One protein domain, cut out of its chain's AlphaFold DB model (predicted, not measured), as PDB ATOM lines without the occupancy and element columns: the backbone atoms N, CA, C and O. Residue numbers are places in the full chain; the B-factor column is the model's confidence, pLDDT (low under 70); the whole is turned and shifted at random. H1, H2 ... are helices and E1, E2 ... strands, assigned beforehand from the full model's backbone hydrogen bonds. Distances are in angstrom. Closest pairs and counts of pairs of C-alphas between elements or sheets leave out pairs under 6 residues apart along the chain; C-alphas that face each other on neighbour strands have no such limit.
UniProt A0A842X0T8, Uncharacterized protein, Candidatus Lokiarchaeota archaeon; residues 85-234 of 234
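This is residues 85 to 234 of the 234 residues of an uncharacterized protein of Candidatus Lokiarchaeota archaeon (UniProt A0A842X0T8). A small head and a long helical arm make up this model: in the head, the strand hairpin E1 and E2 and the short helices H4, H5 and H6 gather round H3, and in the arm H2 runs away from the head, with H7 packed on part of it and H1 folded back on it near the far end. H3 sits in the middle, between the strand hairpin and H7. The printed part has 150 residues, with seven named helices and two named strands in the order H1 H2 H3 H4 H5 H6 E1 E2 H7; the sheet, E1 - E2, is antiparallel, and the class is mostly helix. The whole is elongated, spanning 61 by 35 by 26 A, and only just loose, close to compact, with a radius of gyration of the C-alphas of 17.9 A.

Start at C-alpha 191, at (47.383, 35.225, 18.744), where E1 runs through residues 191 to 195, 13.6 A; E2 is residues 205 to 209, 13.8 A. Before them along the chain find H3, residues 127 to 142, 22.3 A, then H4, residues 161 to 167, H5, residues 172 to 176, and H6, residues 181 to 187. H7 runs from residue 214 to C-alpha 232 at (21.895, 30.396, 35.832), 27.3 A. H2, residues 99 to 122, is the longest helix at 34.4 A, and H1, residues 85 to 92, begins at (18.714, 55.097, 26.777).

Look first at the hairpin E1 and E2, antiparallel at 152 degrees, where N 192 and O 208 are 2.8 A apart and N 206 and O 194 are 2.9 A apart, both within hydrogen-bond range. The closest C-alphas of H3 and E2 are Leu 136 and Ser 208, 6.1 A; those of H6 and E1 are Phe 185 and Val 191, 5.4 A. H3 touches H4 about perpendicular, at 87 degrees, closest at the C-alphas of Ala 135 and Leu 167, 5.8 A. H4 and H5 only just touch, with 3 pairs of C-alphas within 8 A; H5 and H6, also with 3, only just touch and only at the corner. H3 touches H7 at a steep tilt of 61 degrees, the same way, closest at the C-alphas of Ala 137 and Val 220, 5.5 A. H7 touches residues 107 to 117 of H2, opposite ways at a shallow tilt of 34.8 degrees, only just short of steep; their closest C-alphas, Leu 114 and Thr 222, are 6.1 A apart. H1 and H2 form a helical hairpin and touch, closest at the C-alphas of Leu 87 and Ala 108, 6.9 A. In H1 to H7 every O i to N i+4 pair is within hydrogen-bond range.

The two C-alphas farthest apart are those of Lys 94 and Lys 199, 61.8 A. The printed part has no cut and ends at residue 234, the chain's last. The link from H3 to H4, residues 143 to 160, is long. Look for pLDDT under 70 at residues 85 to 111, 145 to 153, 199 to 202 and 231 to 234; the mean of the printed part is 80.1.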
ATOM      1  N   GLN A  85      19.852  54.329  26.251       59.75
ATOM      2  CA  GLN A  85      18.714  55.097  26.777       59.75
ATOM      3  C   GLN A  85      17.698  54.233  27.537       59.75
ATOM      4  O   GLN A  85      17.327  54.585  28.651       59.75
ATOM      5  N   GLU A  86      17.304  53.079  26.993       61.25
ATOM      6  CA  GLU A  86      16.371  52.151  27.662       61.25
ATOM      7  C   GLU A  86      16.943  51.608  28.988       61.25
ATOM      8  O   GLU A  86      16.214  51.258  29.914       61.25
ATOM      9  N   LEU A  87      18.272  51.554  29.097       62.22
ATOM     10  CA  LEU A  87      19.002  51.125  30.290       62.22
ATOM     11  C   LEU A  87      18.978  52.187  31.401       62.22
ATOM     12  O   LEU A  87      18.841  51.846  32.578       62.22
ATOM     13  N   GLU A  88      19.090  53.462  31.026       65.12
ATOM     14  CA  GLU A  88      18.965  54.609  31.932       65.12
ATOM     15  C   GLU A  88      17.529  54.715  32.479       65.12
ATOM     16  O   GLU A  88      17.337  54.879  33.683       65.12
ATOM     17  N   GLU A  89      16.521  54.508  31.625       67.50
ATOM     18  CA  GLU A  89      15.100  54.537  32.006       67.50
ATOM     19  C   GLU A  89      14.740  53.447  33.030       67.50
ATOM     20  O   GLU A  89      14.014  53.701  33.994       67.50
ATOM     21  N   LEU A  90      15.294  52.237  32.884       63.50
ATOM     22  CA  LEU A  90      15.111  51.157  33.862       63.50
ATOM     23  C   LEU A  90      15.735  51.488  35.225       63.50
ATOM     24  O   LEU A  90      15.194  51.101  36.265       63.50
ATOM     25  N   ARG A  91      16.850  52.223  35.225       62.09
ATOM     26  CA  ARG A  91      17.603  52.607  36.425       62.09
ATOM     27  C   ARG A  91      16.920  53.716  37.230       62.09
ATOM     28  O   ARG A  91      17.117  53.785  38.439       62.09
ATOM     29  N   GLU A  92      16.114  54.552  36.579       67.38
ATOM     30  CA  GLU A  92      15.347  55.632  37.217       67.38
ATOM     31  C   GLU A  92      13.964  55.184  37.740       67.38
ATOM     32  O   GLU A  92      13.283  55.937  38.442       67.38
ATOM     33  N   SER A  93      13.536  53.951  37.441       61.56
ATOM     34  CA  SER A  93      12.243  53.423  37.888       61.56
ATOM     35  C   SER A  93      12.217  53.100  39.398       61.56
ATOM     36  O   SER A  93      13.178  52.590  39.971       61.56
ATOM     37  N   LYS A  94      11.086  53.375  40.070       54.16
ATOM     38  CA  LYS A  94      10.895  53.167  41.528       54.16
ATOM     39  C   LYS A  94      10.951  51.697  41.990       54.16
ATOM     40  O   LYS A  94      10.958  51.464  43.194       54.16
ATOM     41  N   ASP A  95      11.030  50.738  41.066       55.03
ATOM     42  CA  ASP A  95      11.156  49.297  41.342       55.03
ATOM     43  C   ASP A  95      12.620  48.817  41.461       55.03
ATOM     44  O   ASP A  95      12.883  47.618  41.570       55.03
ATOM     45  N   TYR A  96      13.581  49.749  41.478       51.19
ATOM     46  CA  TYR A  96      15.025  49.498  41.570       51.19
ATOM     47  C   TYR A  96      15.452  48.588  42.743       51.19
ATOM     48  O   TYR A  96      16.452  47.883  42.636       51.19
ATOM     49  N   GLU A  97      14.690  48.541  43.845       54.75
ATOM     50  CA  GLU A  97      15.017  47.717  45.025       54.75
ATOM     51  C   GLU A  97      14.689  46.219  44.877       54.75
ATOM     52  O   GLU A  97      15.042  45.413  45.740       54.75
ATOM     53  N   SER A  98      14.039  45.804  43.786       62.53
ATOM     54  CA  SER A  98      13.802  44.385  43.516       62.53
ATOM     55  C   SER A  98      15.097  43.688  43.083       62.53
ATOM     56  O   SER A  98      15.738  44.088  42.110       62.53
ATOM     57  N   GLU A  99      15.456  42.581  43.744       64.75
ATOM     58  CA  GLU A  99      16.608  41.731  43.378       64.75
ATOM     59  C   GLU A  99      16.580  41.325  41.888       64.75
ATOM     60  O   GLU A  99      17.620  41.164  41.247       64.75
ATOM     61  N   VAL A 100      15.380  41.204  41.313       63.12
ATOM     62  CA  VAL A 100      15.166  40.905  39.892       63.12
ATOM     63  C   VAL A 100      15.558  42.090  39.004       63.12
ATOM     64  O   VAL A 100      16.225  41.895  37.990       63.12
ATOM     65  N   VAL A 101      15.203  43.318  39.390       63.41
ATOM     66  CA  VAL A 101      15.528  44.541  38.636       63.41
ATOM     67  C   VAL A 101      17.031  44.804  38.667       63.41
ATOM     68  O   VAL A 101      17.621  45.082  37.624       63.41
ATOM     69  N   GLN A 102      17.687  44.591  39.812       65.19
ATOM     70  CA  GLN A 102      19.144  44.705  39.901       65.19
ATOM     71  C   GLN A 102      19.858  43.673  39.008       65.19
ATOM     72  O   GLN A 102      20.803  44.027  38.302       65.19
ATOM     73  N   LYS A 103      19.373  42.422  38.941       64.81
ATOM     74  CA  LYS A 103      19.903  41.405  38.008       64.81
ATOM     75  C   LYS A 103      19.739  41.816  36.541       64.81
ATOM     76  O   LYS A 103      20.670  41.617  35.759       64.81
ATOM     77  N   ILE A 104      18.601  42.415  36.176       67.25
ATOM     78  CA  ILE A 104      18.338  42.928  34.820       67.25
ATOM     79  C   ILE A 104      19.293  44.078  34.482       67.25
ATOM     80  O   ILE A 104      19.903  44.060  33.414       67.25
ATOM     81  N   ILE A 105      19.475  45.042  35.390       68.75
ATOM     82  CA  ILE A 105      20.380  46.184  35.198       68.75
ATOM     83  C   ILE A 105      21.831  45.711  35.078       68.75
ATOM     84  O   ILE A 105      22.533  46.108  34.147       68.75
ATOM     85  N   ASP A 106      22.277  44.807  35.952       67.50
ATOM     86  CA  ASP A 106      23.631  44.254  35.901       67.50
ATOM     87  C   ASP A 106      23.866  43.438  34.619       67.50
ATOM     88  O   ASP A 106      24.978  43.406  34.087       67.50
ATOM     89  N   TYR A 107      22.845  42.730  34.126       61.75
ATOM     90  CA  TYR A 107      22.904  42.011  32.853       61.75
ATOM     91  C   TYR A 107      22.972  42.977  31.665       61.75
ATOM     92  O   TYR A 107      23.820  42.819  30.785       61.75
ATOM     93  N   ALA A 108      22.127  44.007  31.659       66.00
ATOM     94  CA  ALA A 108      22.092  45.008  30.607       66.00
ATOM     95  C   ALA A 108      23.402  45.813  30.556       66.00
ATOM     96  O   ALA A 108      23.966  45.991  29.478       66.00
ATOM     97  N   SER A 109      23.946  46.220  31.708       66.81
ATOM     98  CA  SER A 109      25.217  46.946  31.807       66.81
ATOM     99  C   SER A 109      26.401  46.120  31.291       66.81
ATOM    100  O   SER A 109      27.197  46.614  30.496       66.81
ATOM    101  N   GLN A 110      26.491  44.834  31.644       63.53
ATOM    102  CA  GLN A 110      27.539  43.948  31.115       63.53
ATOM    103  C   GLN A 110      27.385  43.691  29.612       63.53
ATOM    104  O   GLN A 110      28.379  43.604  28.885       63.53
ATOM    105  N   ARG A 111      26.142  43.591  29.126       65.56
ATOM    106  CA  ARG A 111      25.845  43.480  27.694       65.56
ATOM    107  C   ARG A 111      26.273  44.747  26.947       65.56
ATOM    108  O   ARG A 111      26.876  44.627  25.882       65.56
ATOM    109  N   SER A 112      26.043  45.923  27.529       73.25
ATOM    110  CA  SER A 112      26.526  47.214  27.023       73.25
ATOM    111  C   SER A 112      28.057  47.303  27.038       73.25
ATOM    112  O   SER A 112      28.646  47.699  26.037       73.25
ATOM    113  N   GLU A 113      28.735  46.833  28.090       74.44
ATOM    114  CA  GLU A 113      30.204  46.828  28.123       74.44
ATOM    115  C   GLU A 113      30.797  45.915  27.035       74.44
ATOM    116  O   GLU A 113      31.766  46.282  26.365       74.44
ATOM    117  N   LEU A 114      30.211  44.734  26.806       78.75
ATOM    118  CA  LEU A 114      30.647  43.851  25.722       78.75
ATOM    119  C   LEU A 114      30.463  44.517  24.352       78.75
ATOM    120  O   LEU A 114      31.347  44.399  23.501       78.75
ATOM    121  N   GLN A 115      29.347  45.221  24.145       78.25
ATOM    122  CA  GLN A 115      29.086  45.985  22.922       78.25
ATOM    123  C   GLN A 115      30.111  47.097  22.718       78.25
ATOM    124  O   GLN A 115      30.623  47.239  21.609       78.25
ATOM    125  N   ASP A 116      30.465  47.837  23.765       79.31
ATOM    126  CA  ASP A 116      31.462  48.904  23.684       79.31
ATOM    127  C   ASP A 116      32.840  48.359  23.315       79.31
ATOM    128  O   ASP A 116      33.509  48.899  22.431       79.31
ATOM    129  N   ILE A 117      33.257  47.241  23.922       83.50
ATOM    130  CA  ILE A 117      34.521  46.593  23.555       83.50
ATOM    131  C   ILE A 117      34.443  46.060  22.117       83.50
ATOM    132  O   ILE A 117      35.402  46.199  21.358       83.50
ATOM    133  N   HIS A 118      33.314  45.476  21.709       81.25
ATOM    134  CA  HIS A 118      33.119  44.973  20.350       81.25
ATOM    135  C   HIS A 118      33.175  46.099  19.307       81.25
ATOM    136  O   HIS A 118      33.845  45.958  18.285       81.25
ATOM    137  N   LYS A 119      32.543  47.241  19.596       83.44
ATOM    138  CA  LYS A 119      32.563  48.465  18.783       83.44
ATOM    139  C   LYS A 119      33.956  49.092  18.723       83.44
ATOM    140  O   LYS A 119      34.407  49.536  17.670       83.44
ATOM    141  N   TYR A 120      34.675  49.094  19.841       84.75
ATOM    142  CA  TYR A 120      36.072  49.511  19.863       84.75
ATOM    143  C   TYR A 120      36.925  48.605  18.965       84.75
ATOM    144  O   TYR A 120      37.670  49.088  18.116       84.75
ATOM    145  N   LEU A 121      36.778  47.282  19.082       85.94
ATOM    146  CA  LEU A 121      37.520  46.324  18.263       85.94
ATOM    147  C   LEU A 121      37.167  46.410  16.774       85.94
ATOM    148  O   LEU A 121      38.073  46.304  15.948       85.94
ATOM    149  N   SER A 122      35.902  46.651  16.415       82.75
ATOM    150  CA  SER A 122      35.477  46.805  15.015       82.75
ATOM    151  C   SER A 122      36.065  48.044  14.333       82.75
ATOM    152  O   SER A 122      36.123  48.097  13.108       82.75
ATOM    153  N   THR A 123      36.584  49.005  15.104       84.12
ATOM    154  CA  THR A 123      37.328  50.155  14.563       84.12
ATOM    155  C   THR A 123      38.701  49.744  14.005       84.12
ATOM    156  O   THR A 123      39.236  50.404  13.117       84.12
ATOM    157  N   TYR A 124      39.284  48.642  14.495       86.38
ATOM    158  CA  TYR A 124      40.640  48.189  14.133       86.38
ATOM    159  C   TYR A 124      40.682  46.834  13.412       86.38
ATOM    160  O   TYR A 124      41.687  46.495  12.771       86.38
ATOM    161  N   LEU A 125      39.625  46.037  13.561       86.50
ATOM    162  CA  LEU A 125      39.494  44.693  13.013       86.50
ATOM    163  C   LEU A 125      38.391  44.657  11.963       86.50
ATOM    164  O   LEU A 125      37.290  45.152  12.183       86.50
ATOM    165  N   LEU A 126      38.670  43.989  10.846       88.31
ATOM    166  CA  LEU A 126      37.644  43.709   9.845       88.31
ATOM    167  C   LEU A 126      36.595  42.737  10.419       88.31
ATOM    168  O   LEU A 126      36.933  41.930  11.289       88.31
ATOM    169  N   PRO A 127      35.359  42.696   9.887       86.38
ATOM    170  CA  PRO A 127      34.308  41.805  10.393       86.38
ATOM    171  C   PRO A 127      34.732  40.330  10.498       86.38
ATOM    172  O   PRO A 127      34.513  39.676  11.513       86.38
ATOM    173  N   VAL A 128      35.443  39.819   9.488       87.44
ATOM    174  CA  VAL A 128      35.983  38.445   9.471       87.44
ATOM    175  C   VAL A 128      37.025  38.226  10.573       87.44
ATOM    176  O   VAL A 128      37.116  37.149  11.160       87.44
ATOM    177  N   GLU A 129      37.833  39.242  10.857       90.19
ATOM    178  CA  GLU A 129      38.852  39.187  11.902       90.19
ATOM    179  C   GLU A 129      38.214  39.203  13.284       90.19
ATOM    180  O   GLU A 129      38.612  38.427  14.151       90.19
ATOM    181  N   LEU A 130      37.190  40.034  13.460       92.00
ATOM    182  CA  LEU A 130      36.412  40.119  14.684       92.00
ATOM    183  C   LEU A 130      35.651  38.814  14.959       92.00
ATOM    184  O   LEU A 130      35.657  38.339  16.093       92.00
ATOM    185  N   ALA A 131      35.095  38.174  13.927       89.75
ATOM    186  CA  ALA A 131      34.474  36.854  14.035       89.75
ATOM    187  C   ALA A 131      35.477  35.782  14.499       89.75
ATOM    188  O   ALA A 131      35.201  35.028  15.430       89.75
ATOM    189  N   ILE A 132      36.681  35.750  13.915       93.62
ATOM    190  CA  ILE A 132      37.746  34.823  14.336       93.62
ATOM    191  C   ILE A 132      38.222  35.133  15.761       93.62
ATOM    192  O   ILE A 132      38.484  34.212  16.536       93.62
ATOM    193  N   PHE A 133      38.342  36.413  16.119       95.38
ATOM    194  CA  PHE A 133      38.711  36.844  17.465       95.38
ATOM    195  C   PHE A 133      37.683  36.365  18.495       95.38
ATOM    196  O   PHE A 133      38.058  35.743  19.490       95.38
ATOM    197  N   ARG A 134      36.389  36.574  18.219       94.44
ATOM    198  CA  ARG A 134      35.282  36.094  19.051       94.44
ATOM    199  C   ARG A 134      35.284  34.571  19.170       94.44
ATOM    200  O   ARG A 134      35.231  34.075  20.288       94.44
ATOM    201  N   ALA A 135      35.441  33.836  18.070       95.06
ATOM    202  CA  ALA A 135      35.492  32.372  18.091       95.06
ATOM    203  C   ALA A 135      36.649  31.828  18.950       95.06
ATOM    204  O   ALA A 135      36.498  30.833  19.655       95.06
ATOM    205  N   LEU A 136      37.813  32.485  18.929       95.31
ATOM    206  CA  LEU A 136      38.924  32.118  19.809       95.31
ATOM    207  C   LEU A 136      38.637  32.457  21.280       95.31
ATOM    208  O   LEU A 136      38.999  31.674  22.154       95.31
ATOM    209  N   ALA A 137      37.987  33.591  21.560       93.94
ATOM    210  CA  ALA A 137      37.569  33.958  22.914       93.94
ATOM    211  C   ALA A 137      36.540  32.964  23.482       93.94
ATOM    212  O   ALA A 137      36.656  32.532  24.627       93.94
ATOM    213  N   GLU A 138      35.571  32.546  22.668       92.81
ATOM    214  CA  GLU A 138      34.582  31.530  23.038       92.81
ATOM    215  C   GLU A 138      35.240  30.168  23.277       92.81
ATOM    216  O   GLU A 138      34.948  29.523  24.279       92.81
ATOM    217  N   ALA A 139      36.205  29.775  22.442       93.25
ATOM    218  CA  ALA A 139      36.976  28.552  22.646       93.25
ATOM    219  C   ALA A 139      37.790  28.563  23.955       93.25
ATOM    220  O   ALA A 139      37.951  27.524  24.592       93.25
ATOM    221  N   MET A 140      38.332  29.719  24.354       91.88
ATOM    222  CA  MET A 140      39.037  29.883  25.634       91.88
ATOM    223  C   MET A 140      38.106  29.649  26.825       91.88
ATOM    224  O   MET A 140      38.477  28.958  27.771       91.88
ATOM    225  N   ILE A 141      36.884  30.171  26.733       89.75
ATOM    226  CA  ILE A 141      35.810  29.967  27.703       89.75
ATOM    227  C   ILE A 141      35.397  28.491  27.788       89.75
ATOM    228  O   ILE A 141      35.316  27.950  28.885       89.75
ATOM    229  N   GLU A 142      35.166  27.835  26.650       88.19
ATOM    230  CA  GLU A 142      34.719  26.436  26.584       88.19
ATOM    231  C   GLU A 142      35.755  25.446  27.121       88.19
ATOM    232  O   GLU A 142      35.418  24.522  27.855       88.19
ATOM    233  N   ASP A 143      37.026  25.638  26.759       85.88
ATOM    234  CA  ASP A 143      38.122  24.777  27.209       85.88
ATOM    235  C   ASP A 143      38.613  25.142  28.623       85.88
ATOM    236  O   ASP A 143      39.494  24.471  29.170       85.88
ATOM    237  N   GLY A 144      38.123  26.252  29.180       77.25
ATOM    238  CA  GLY A 144      38.519  26.778  30.475       77.25
ATOM    239  C   GLY A 144      38.168  25.808  31.605       77.25
ATOM    240  O   GLY A 144      36.988  25.540  31.827       77.25
ATOM    241  N   PRO A 145      39.140  25.278  32.367       64.50
ATOM    242  CA  PRO A 145      38.846  24.399  33.492       64.50
ATOM    243  C   PRO A 145      38.098  25.154  34.595       64.50
ATOM    244  O   PRO A 145      38.699  25.962  35.291       64.50
ATOM    245  N   VAL A 146      36.819  24.829  34.810       60.50
ATOM    246  CA  VAL A 146      35.899  25.493  35.763       60.50
ATOM    247  C   VAL A 146      36.487  25.687  37.176       60.50
ATOM    248  O   VAL A 146      36.125  26.633  37.867       60.50
ATOM    249  N   ASN A 147      37.447  24.848  37.586       57.72
ATOM    250  CA  ASN A 147      37.964  24.772  38.956       57.72
ATOM    251  C   ASN A 147      39.413  25.275  39.156       57.72
ATOM    252  O   ASN A 147      39.988  25.028  40.215       57.72
ATOM    253  N   LEU A 148      40.048  25.939  38.176       51.78
ATOM    254  CA  LEU A 148      41.459  26.357  38.289       51.78
ATOM    255  C   LEU A 148      41.653  27.886  38.332       51.78
ATOM    256  O   LEU A 148      41.777  28.543  37.303       51.78
ATOM    257  N   GLY A 149      41.812  28.434  39.544       60.69
ATOM    258  CA  GLY A 149      42.336  29.788  39.789       60.69
ATOM    259  C   GLY A 149      41.346  30.945  39.577       60.69
ATOM    260  O   GLY A 149      40.152  30.732  39.406       60.69
ATOM    261  N   LYS A 150      41.852  32.191  39.623       60.41
ATOM    262  CA  LYS A 150      41.042  33.422  39.477       60.41
ATOM    263  C   LYS A 150      40.530  33.669  38.046       60.41
ATOM    264  O   LYS A 150      39.538  34.365  37.891       60.41
ATOM    265  N   GLU A 151      41.183  33.109  37.023       64.81
ATOM    266  CA  GLU A 151      40.851  33.318  35.596       64.81
ATOM    267  C   GLU A 151      40.953  31.992  34.804       64.81
ATOM    268  O   GLU A 151      41.825  31.833  33.939       64.81
ATOM    269  N   PRO A 152      40.102  30.995  35.111       62.56
ATOM    270  CA  PRO A 152      40.213  29.639  34.561       62.56
ATOM    271  C   PRO A 152      40.107  29.585  33.030       62.56
ATOM    272  O   PRO A 152      40.799  28.809  32.372       62.56
ATOM    273  N   TYR A 153      39.291  30.463  32.448       64.69
ATOM    274  CA  TYR A 153      39.056  30.566  31.007       64.69
ATOM    275  C   TYR A 153      40.285  31.039  30.207       64.69
ATOM    276  O   TYR A 153      40.319  30.897  28.991       64.69
ATOM    277  N   LEU A 154      41.349  31.555  30.838       72.94
ATOM    278  CA  LEU A 154      42.566  31.980  30.124       72.94
ATOM    279  C   LEU A 154      43.591  30.855  29.891       72.94
ATOM    280  O   LEU A 154      44.695  31.104  29.390       72.94
ATOM    281  N   LEU A 155      43.266  29.617  30.270       70.38
ATOM    282  CA  LEU A 155      44.172  28.468  30.177       70.38
ATOM    283  C   LEU A 155      43.967  27.619  28.907       70.38
ATOM    284  O   LEU A 155      44.882  26.886  28.519       70.38
ATOM    285  N   GLY A 156      42.812  27.741  28.245       79.19
ATOM    286  CA  GLY A 156      42.394  26.909  27.111       79.19
ATOM    287  C   GLY A 156      42.373  27.613  25.745       79.19
ATOM    288  O   GLY A 156      43.131  28.549  25.475       79.19
ATOM    289  N   GLY A 157      41.516  27.124  24.846       88.81
ATOM    290  CA  GLY A 157      41.141  27.805  23.605       88.81
ATOM    291  C   GLY A 157      42.057  27.551  22.419       88.81
ATOM    292  O   GLY A 157      42.191  28.394  21.535       88.81
ATOM    293  N   TRP A 158      42.721  26.397  22.383       92.75
ATOM    294  CA  TRP A 158      43.580  26.052  21.255       92.75
ATOM    295  C   TRP A 158      42.749  25.465  20.119       92.75
ATOM    296  O   TRP A 158      42.219  24.360  20.224       92.75
ATOM    297  N   ARG A 159      42.666  26.193  19.004       93.62
ATOM    298  CA  ARG A 159      41.922  25.779  17.810       93.62
ATOM    299  C   ARG A 159      42.824  25.734  16.589       93.62
ATOM    300  O   ARG A 159      43.755  26.523  16.424       93.62
ATOM    301  N   ASN A 160      42.575  24.764  15.728       93.62
ATOM    302  CA  ASN A 160      43.240  24.654  14.441       93.62
ATOM    303  C   ASN A 160      42.473  25.464  13.372       93.62
ATOM    304  O   ASN A 160      41.368  25.944  13.618       93.62
ATOM    305  N   LYS A 161      43.042  25.643  12.172       92.12
ATOM    306  CA  LYS A 161      42.408  26.492  11.143       92.12
ATOM    307  C   LYS A 161      41.075  25.944  10.623       92.12
ATOM    308  O   LYS A 161      40.256  26.738  10.189       92.12
ATOM    309  N   ASN A 162      40.850  24.631  10.640       90.19
ATOM    310  CA  ASN A 162      39.559  24.077  10.221       90.19
ATOM    311  C   ASN A 162      38.487  24.364  11.272       90.19
ATOM    312  O   ASN A 162      37.437  24.883  10.929       90.19
ATOM    313  N   GLN A 163      38.809  24.141  12.548       91.88
ATOM    314  CA  GLN A 163      37.899  24.455  13.651       91.88
ATOM    315  C   GLN A 163      37.526  25.939  13.662       91.88
ATOM    316  O   GLN A 163      36.372  26.281  13.853       91.88
ATOM    317  N   LEU A 164      38.486  26.835  13.409       92.38
ATOM    318  CA  LEU A 164      38.205  28.272  13.334       92.38
ATOM    319  C   LEU A 164      37.326  28.656  12.147       92.38
ATOM    320  O   LEU A 164      36.573  29.614  12.248       92.38
ATOM    321  N   MET A 165      37.430  27.933  11.034       91.62
ATOM    322  CA  MET A 165      36.574  28.152   9.870       91.62
ATOM    323  C   MET A 165      35.111  27.877  10.221       91.62
ATOM    324  O   MET A 165      34.248  28.683   9.895       91.62
ATOM    325  N   GLU A 166      34.875  26.760  10.910       89.62
ATOM    326  CA  GLU A 166      33.555  26.305  11.348       89.62
ATOM    327  C   GLU A 166      33.003  27.202  12.464       89.62
ATOM    328  O   GLU A 166      31.918  27.753  12.318       89.62
ATOM    329  N   LEU A 167      33.778  27.427  13.530       90.75
ATOM    330  CA  LEU A 167      33.354  28.215  14.695       90.75
ATOM    331  C   LEU A 167      33.096  29.687  14.359       90.75
ATOM    332  O   LEU A 167      32.140  30.269  14.852       90.75
ATOM    333  N   ALA A 168      33.943  30.301  13.528       90.88
ATOM    334  CA  ALA A 168      33.775  31.703  13.149       90.88
ATOM    335  C   ALA A 168      32.855  31.890  11.929       90.88
ATOM    336  O   ALA A 168      32.618  33.028  11.533       90.88
ATOM    337  N   ASN A 169      32.385  30.800  11.310       91.44
ATOM    338  CA  ASN A 169      31.626  30.809  10.058       91.44
ATOM    339  C   ASN A 169      32.280  31.679   8.962       91.44
ATOM    340  O   ASN A 169      31.650  32.533   8.338       91.44
ATOM    341  N   VAL A 170      33.588  31.500   8.755       86.56
ATOM    342  CA  VAL A 170      34.377  32.307   7.808       86.56
ATOM    343  C   VAL A 170      34.794  31.492   6.587       86.56
ATOM    344  O   VAL A 170      35.075  30.297   6.699       86.56
ATOM    345  N   PRO A 171      34.935  32.114   5.404       85.94
ATOM    346  CA  PRO A 171      35.355  31.392   4.213       85.94
ATOM    347  C   PRO A 171      36.788  30.867   4.357       85.94
ATOM    348  O   PRO A 171      37.684  31.546   4.867       85.94
ATOM    349  N   LYS A 172      37.058  29.691   3.777       87.88
ATOM    350  CA  LYS A 172      38.391  29.056   3.765       87.88
ATOM    351  C   LYS A 172      39.509  30.007   3.315       87.88
ATOM    352  O   LYS A 172      40.621  29.956   3.848       87.88
ATOM    353  N   LYS A 173      39.224  30.902   2.360       87.44
ATOM    354  CA  LYS A 173      40.170  31.909   1.841       87.44
ATOM    355  C   LYS A 173      40.673  32.856   2.941       87.44
ATOM    356  O   LYS A 173      41.846  33.222   2.906       87.44
ATOM    357  N   ALA A 174      39.859  33.181   3.948       86.75
ATOM    358  CA  ALA A 174      40.257  34.051   5.055       86.75
ATOM    359  C   ALA A 174      41.327  33.421   5.966       86.75
ATOM    360  O   ALA A 174      42.170  34.125   6.521       86.75
ATOM    361  N   LEU A 175      41.343  32.088   6.086       88.06
ATOM    362  CA  LEU A 175      42.277  31.354   6.950       88.06
ATOM    363  C   LEU A 175      43.457  30.733   6.188       88.06
ATOM    364  O   LEU A 175      44.544  30.584   6.756       88.06
ATOM    365  N   TYR A 176      43.287  30.400   4.909       85.38
ATOM    366  CA  TYR A 176      44.311  29.742   4.084       85.38
ATOM    367  C   TYR A 176      44.888  30.622   2.968       85.38
ATOM    368  O   TYR A 176      45.882  30.241   2.354       85.38
ATOM    369  N   GLY A 177      44.313  31.798   2.718       82.12
ATOM    370  CA  GLY A 177      44.794  32.724   1.699       82.12
ATOM    371  C   GLY A 177      46.175  33.312   1.999       82.12
ATOM    372  O   GLY A 177      46.709  33.223   3.111       82.12
ATOM    373  N   ARG A 178      46.749  33.972   0.987       77.69
ATOM    374  CA  ARG A 178      48.058  34.646   1.064       77.69
ATOM    375  C   ARG A 178      48.123  35.671   2.205       77.69
ATOM    376  O   ARG A 178      49.121  35.717   2.923       77.69
ATOM    377  N   ASN A 179      47.026  36.402   2.410       75.56
ATOM    378  CA  ASN A 179      46.837  37.380   3.483       75.56
ATOM    379  C   ASN A 179      45.860  36.846   4.538       75.56
ATOM    380  O   ASN A 179      44.883  37.503   4.876       75.56
ATOM    381  N   ASN A 180      46.069  35.613   5.008       88.38
ATOM    382  CA  ASN A 180      45.161  35.040   5.997       88.38
ATOM    383  C   ASN A 180      45.220  35.781   7.337       88.38
ATOM    384  O   ASN A 180      46.300  36.146   7.811       88.38
ATOM    385  N   VAL A 181      44.053  35.905   7.969       92.44
ATOM    386  CA  VAL A 181      43.839  36.618   9.236       92.44
ATOM    387  C   VAL A 181      44.789  36.127  10.327       92.44
ATOM    388  O   VAL A 181      45.428  36.921  11.010       92.44
ATOM    389  N   ILE A 182      44.977  34.809  10.431       93.44
ATOM    390  CA  ILE A 182      45.855  34.202  11.440       93.44
ATOM    391  C   ILE A 182      47.301  34.682  11.306       93.44
ATOM    392  O   ILE A 182      47.963  34.918  12.312       93.44
ATOM    393  N   LYS A 183      47.806  34.869  10.080       91.94
ATOM    394  CA  LYS A 183      49.150  35.416   9.868       91.94
ATOM    395  C   LYS A 183      49.243  36.850  10.393       91.94
ATOM    396  O   LYS A 183      50.208  37.157  11.083       91.94
ATOM    397  N   ARG A 184      48.243  37.697  10.117       91.19
ATOM    398  CA  ARG A 184      48.192  39.078  10.631       91.19
ATOM    399  C   ARG A 184      48.101  39.097  12.157       91.19
ATOM    400  O   ARG A 184      48.886  39.790  12.793       91.19
ATOM    401  N   PHE A 185      47.234  38.279  12.749       94.81
ATOM    402  CA  PHE A 185      47.097  38.165  14.204       94.81
ATOM    403  C   PHE A 185      48.378  37.694  14.897       94.81
ATOM    404  O   PHE A 185      48.683  38.165  15.991       94.81
ATOM    405  N   LEU A 186      49.152  36.805  14.267       93.75
ATOM    406  CA  LEU A 186      50.475  36.421  14.765       93.75
ATOM    407  C   LEU A 186      51.466  37.586  14.707       93.75
ATOM    408  O   LEU A 186      52.179  37.808  15.679       93.75
ATOM    409  N   THR A 187      51.498  38.332  13.597       92.06
ATOM    410  CA  THR A 187      52.365  39.513  13.448       92.06
ATOM    411  C   THR A 187      52.044  40.584  14.487       92.06
ATOM    412  O   THR A 187      52.955  41.162  15.065       92.06
ATOM    413  N   LEU A 188      50.758  40.816  14.760       89.38
ATOM    414  CA  LEU A 188      50.291  41.780  15.760       89.38
ATOM    415  C   LEU A 188      50.417  41.268  17.205       89.38
ATOM    416  O   LEU A 188      50.105  41.992  18.143       89.38
ATOM    417  N   GLY A 189      50.821  40.011  17.410       92.31
ATOM    418  CA  GLY A 189      50.908  39.410  18.740       92.31
ATOM    419  C   GLY A 189      49.555  39.173  19.423       92.31
ATOM    420  O   GLY A 189      49.537  38.854  20.611       92.31
ATOM    421  N   ILE A 190      48.443  39.286  18.689       94.75
ATOM    422  CA  ILE A 190      47.073  39.035  19.169       94.75
ATOM    423  C   ILE A 190      46.860  37.546  19.443       94.75
ATOM    424  O   ILE A 190      46.155  37.175  20.375       94.75
ATOM    425  N   VAL A 191      47.498  36.684  18.650       96.06
ATOM    426  CA  VAL A 191      47.383  35.225  18.744       96.06
ATOM    427  C   VAL A 191      48.741  34.599  19.035       96.06
ATOM    428  O   VAL A 191      49.774  35.039  18.532       96.06
ATOM    429  N   LYS A 192      48.742  33.523  19.822       95.38
ATOM    430  CA  LYS A 192      49.884  32.624  19.999       95.38
ATOM    431  C   LYS A 192      49.692  31.361  19.166       95.38
ATOM    432  O   LYS A 192      48.575  30.897  18.957       95.38
ATOM    433  N   ARG A 193      50.803  30.792  18.696       95.12
ATOM    434  CA  ARG A 193      50.840  29.543  17.922       95.12
ATOM    435  C   ARG A 193      51.603  28.479  18.695       95.12
ATOM    436  O   ARG A 193      52.698  28.758  19.174       95.12
ATOM    437  N   ARG A 194      51.082  27.253  18.708       92.94
ATOM    438  CA  ARG A 194      51.813  26.055  19.148       92.94
ATOM    439  C   ARG A 194      51.761  24.960  18.091       92.94
ATOM    440  O   ARG A 194      50.890  24.975  17.219       92.94
ATOM    441  N   THR A 195      52.688  24.012  18.162       92.06
ATOM    442  CA  THR A 195      52.622  22.790  17.355       92.06
ATOM    443  C   THR A 195      51.463  21.918  17.824       92.06
ATOM    444  O   THR A 195      51.260  21.739  19.023       92.06
ATOM    445  N   SER A 196      50.692  21.390  16.877       87.69
ATOM    446  CA  SER A 196      49.645  20.413  17.175       87.69
ATOM    447  C   SER A 196      50.279  19.095  17.623       87.69
ATOM    448  O   SER A 196      51.243  18.637  17.012       87.69
ATOM    449  N   THR A 197      49.726  18.473  18.662       81.19
ATOM    450  CA  THR A 197      50.111  17.119  19.096       81.19
ATOM    451  C   THR A 197      49.478  16.031  18.227       81.19
ATOM    452  O   THR A 197      49.994  14.916  18.156       81.19
ATOM    453  N   SER A 198      48.378  16.343  17.531       75.75
ATOM    454  CA  SER A 198      47.689  15.386  16.665       75.75
ATOM    455  C   SER A 198      48.447  15.176  15.355       75.75
ATOM    456  O   SER A 198      48.720  16.125  14.618       75.75
ATOM    457  N   LYS A 199      48.738  13.907  15.040       69.19
ATOM    458  CA  LYS A 199      49.300  13.473  13.749       69.19
ATOM    459  C   LYS A 199      48.230  13.328  12.658       69.19
ATOM    460  O   LYS A 199      48.566  13.172  11.484       69.19
ATOM    461  N   TRP A 200      46.950  13.380  13.026       52.41
ATOM    462  CA  TRP A 200      45.833  13.169  12.109       52.41
ATOM    463  C   TRP A 200      45.474  14.462  11.355       52.41
ATOM    464  O   TRP A 200      45.419  15.546  11.931       52.41
ATOM    465  N   GLY A 201      45.268  14.364  10.038       64.38
ATOM    466  CA  GLY A 201      44.793  15.481   9.205       64.38
ATOM    467  C   GLY A 201      45.832  16.537   8.795       64.38
ATOM    468  O   GLY A 201      45.445  17.603   8.322       64.38
ATOM    469  N   ARG A 202      47.144  16.282   8.952       69.00
ATOM    470  CA  ARG A 202      48.245  17.205   8.556       69.00
ATOM    471  C   ARG A 202      48.167  18.614   9.187       69.00
ATOM    472  O   ARG A 202      48.842  19.541   8.731       69.00
ATOM    473  N   GLN A 203      47.379  18.787  10.247       79.56
ATOM    474  CA  GLN A 203      47.219  20.046  10.976       79.56
ATOM    475  C   GLN A 203      48.470  20.305  11.827       79.56
ATOM    476  O   GLN A 203      48.607  19.770  12.920       79.56
ATOM    477  N   LYS A 204      49.407  21.121  11.326       86.25
ATOM    478  CA  LYS A 204      50.700  21.362  12.000       86.25
ATOM    479  C   LYS A 204      50.599  22.252  13.243       86.25
ATOM    480  O   LYS A 204      51.441  22.154  14.132       86.25
ATOM    481  N   TYR A 205      49.602  23.136  13.302       93.00
ATOM    482  CA  TYR A 205      49.564  24.222  14.279       93.00
ATOM    483  C   TYR A 205      48.172  24.449  14.864       93.00
ATOM    484  O   TYR A 205      47.167  24.310  14.168       93.00
ATOM    485  N   GLN A 206      48.156  24.878  16.122       93.88
ATOM    486  CA  GLN A 206      46.986  25.388  16.830       93.88
ATOM    487  C   GLN A 206      47.234  26.831  17.275       93.88
ATOM    488  O   GLN A 206      48.385  27.250  17.450       93.88
ATOM    489  N   TYR A 207      46.147  27.567  17.468       95.25
ATOM    490  CA  TYR A 207      46.128  28.997  17.737       95.25
ATOM    491  C   TYR A 207      45.211  29.290  18.926       95.25
ATOM    492  O   TYR A 207      44.182  28.637  19.066       95.25
ATOM    493  N   SER A 208      45.597  30.245  19.770       95.94
ATOM    494  CA  SER A 208      44.797  30.764  20.892       95.94
ATOM    495  C   SER A 208      45.079  32.263  21.051       95.94
ATOM    496  O   SER A 208      46.138  32.730  20.605       95.94
ATOM    497  N   LEU A 209      44.160  33.036  21.640       96.06
ATOM    498  CA  LEU A 209      44.418  34.455  21.899       96.06
ATOM    499  C   LEU A 209      45.576  34.619  22.887       96.06
ATOM    500  O   LEU A 209      45.838  33.798  23.768       96.06
ATOM    501  N   ASN A 210      46.303  35.716  22.732       94.19
ATOM    502  CA  ASN A 210      47.389  36.063  23.619       94.19
ATOM    503  C   ASN A 210      46.841  36.632  24.931       94.19
ATOM    504  O   ASN A 210      46.576  37.826  25.042       94.19
ATOM    505  N   LYS A 211      46.766  35.779  25.954       89.19
ATOM    506  CA  LYS A 211      46.370  36.150  27.322       89.19
ATOM    507  C   LYS A 211      47.251  37.212  27.993       89.19
ATOM    508  O   LYS A 211      46.907  37.687  29.064       89.19
ATOM    509  N   GLY A 212      48.398  37.561  27.409       87.25
ATOM    510  CA  GLY A 212      49.227  38.672  27.880       87.25
ATOM    511  C   GLY A 212      48.688  40.054  27.500       87.25
ATOM    512  O   GLY A 212      49.230  41.041  27.977       87.25
ATOM    513  N   LEU A 213      47.663  40.137  26.644       89.44
ATOM    514  CA  LEU A 213      47.063  41.400  26.220       89.44
ATOM    515  C   LEU A 213      45.845  41.744  27.079       89.44
ATOM    516  O   LEU A 213      44.907  40.951  27.167       89.44
ATOM    517  N   ASP A 214      45.817  42.951  27.638       90.19
ATOM    518  CA  ASP A 214      44.722  43.391  28.514       90.19
ATOM    519  C   ASP A 214      43.377  43.435  27.789       90.19
ATOM    520  O   ASP A 214      42.363  43.026  28.347       90.19
ATOM    521  N   ILE A 215      43.369  43.820  26.508       89.75
ATOM    522  CA  ILE A 215      42.152  43.804  25.684       89.75
ATOM    523  C   ILE A 215      41.572  42.392  25.523       89.75
ATOM    524  O   ILE A 215      40.357  42.221  25.531       89.75
ATOM    525  N   VAL A 216      42.431  41.369  25.428       90.88
ATOM    526  CA  VAL A 216      42.003  39.965  25.352       90.88
ATOM    527  C   VAL A 216      41.410  39.541  26.687       90.88
ATOM    528  O   VAL A 216      40.315  38.993  26.706       90.88
ATOM    529  N   LYS A 217      42.096  39.823  27.802       89.81
ATOM    530  CA  LYS A 217      41.590  39.490  29.140       89.81
ATOM    531  C   LYS A 217      40.236  40.139  29.395       89.81
ATOM    532  O   LYS A 217      39.304  39.444  29.781       89.81
ATOM    533  N   LYS A 218      40.124  41.443  29.116       90.00
ATOM    534  CA  LYS A 218      38.889  42.204  29.301       90.00
ATOM    535  C   LYS A 218      37.753  41.603  28.476       90.00
ATOM    536  O   LYS A 218      36.725  41.255  29.039       90.00
ATOM    537  N   TYR A 219      37.967  41.395  27.176       91.38
ATOM    538  CA  TYR A 219      36.942  40.838  26.291       91.38
ATOM    539  C   TYR A 219      36.491  39.434  26.714       91.38
ATOM    540  O   TYR A 219      35.294  39.169  26.790       91.38
ATOM    541  N   VAL A 220      37.436  38.533  27.007       90.88
ATOM    542  CA  VAL A 220      37.116  37.155  27.406       90.88
ATOM    543  C   VAL A 220      36.398  37.131  28.759       90.88
ATOM    544  O   VAL A 220      35.441  36.379  28.906       90.88
ATOM    545  N   ASN A 221      36.798  37.974  29.718       88.38
ATOM    546  CA  ASN A 221      36.128  38.079  31.015       88.38
ATOM    547  C   ASN A 221      34.684  38.577  30.875       88.38
ATOM    548  O   ASN A 221      33.767  37.936  31.377       88.38
ATOM    549  N   THR A 222      34.464  39.676  30.149       87.94
ATOM    550  CA  THR A 222      33.111  40.210  29.923       87.94
ATOM    551  C   THR A 222      32.226  39.180  29.213       87.94
ATOM    552  O   THR A 222      31.071  38.988  29.583       87.94
ATOM    553  N   LEU A 223      32.780  38.449  28.239       88.44
ATOM    554  CA  LEU A 223      32.068  37.381  27.535       88.44
ATOM    555  C   LEU A 223      31.757  36.172  28.442       88.44
ATOM    556  O   LEU A 223      30.693  35.566  28.314       88.44
ATOM    557  N   TRP A 224      32.670  35.818  29.349       87.31
ATOM    558  CA  TRP A 224      32.479  34.749  30.333       87.31
ATOM    559  C   TRP A 224      31.373  35.085  31.335       87.31
ATOM    560  O   TRP A 224      30.464  34.278  31.520       87.31
ATOM    561  N   GLU A 225      31.421  36.274  31.940       84.94
ATOM    562  CA  GLU A 225      30.412  36.733  32.903       84.94
ATOM    563  C   GLU A 225      29.013  36.756  32.278       84.94
ATOM    564  O   GLU A 225      28.053  36.268  32.878       84.94
ATOM    565  N   LEU A 226      28.914  37.207  31.023       83.50
ATOM    566  CA  LEU A 226      27.661  37.194  30.276       83.50
ATOM    567  C   LEU A 226      27.134  35.762  30.066       83.50
ATOM    568  O   LEU A 226      25.972  35.491  30.363       83.50
ATOM    569  N   LYS A 227      27.989  34.818  29.639       82.19
ATOM    570  CA  LYS A 227      27.601  33.401  29.472       82.19
ATOM    571  C   LYS A 227      27.214  32.730  30.793       82.19
ATOM    572  O   LYS A 227      26.304  31.902  30.809       82.19
ATOM    573  N   LYS A 228      27.897  33.059  31.894       79.75
ATOM    574  CA  LYS A 228      27.612  32.494  33.219       79.75
ATOM    575  C   LYS A 228      26.203  32.863  33.681       79.75
ATOM    576  O   LYS A 228      25.477  31.972  34.109       79.75
ATOM    577  N   LYS A 229      25.806  34.131  33.522       70.62
ATOM    578  CA  LYS A 229      24.458  34.606  33.874       70.62
ATOM    579  C   LYS A 229      23.364  33.919  33.054       70.62
ATOM    580  O   LYS A 229      22.401  33.422  33.623       70.62
ATOM    581  N   THR A 230      23.559  33.774  31.741       70.19
ATOM    582  CA  THR A 230      22.589  33.085  30.867       70.19
ATOM    583  C   THR A 230      22.358  31.615  31.250       70.19
ATOM    584  O   THR A 230      21.285  31.080  30.986       70.19
ATOM    585  N   ASN A 231      23.346  30.946  31.853       63.44
ATOM    586  CA  ASN A 231      23.215  29.554  32.288       63.44
ATOM    587  C   ASN A 231      22.570  29.395  33.672       63.44
ATOM    588  O   ASN A 231      22.090  28.309  33.966       63.44
ATOM    589  N   THR A 232      22.571  30.427  34.520       59.22
ATOM    590  CA  THR A 232      21.895  30.396  35.832       59.22
ATOM    591  C   THR A 232      20.401  30.710  35.765       59.22
ATOM    592  O   THR A 232      19.688  30.378  36.704       59.22
ATOM    593  N   ASP A 233      19.933  31.313  34.669       48.94
ATOM    594  CA  ASP A 233      18.524  31.690  34.468       48.94
ATOM    595  C   ASP A 233      17.704  30.621  33.706       48.94
ATOM    596  O   ASP A 233      16.544  30.856  33.364       48.94
ATOM    597  N   LYS A 234      18.299  29.454  33.412       43.69
ATOM    598  CA  LYS A 234      17.639  28.278  32.816       43.69
ATOM    599  C   LYS A 234      17.450  27.177  33.849       43.69
ATOM    600  O   LYS A 234      16.395  26.512  33.779       43.69
TER     601      LYS A 234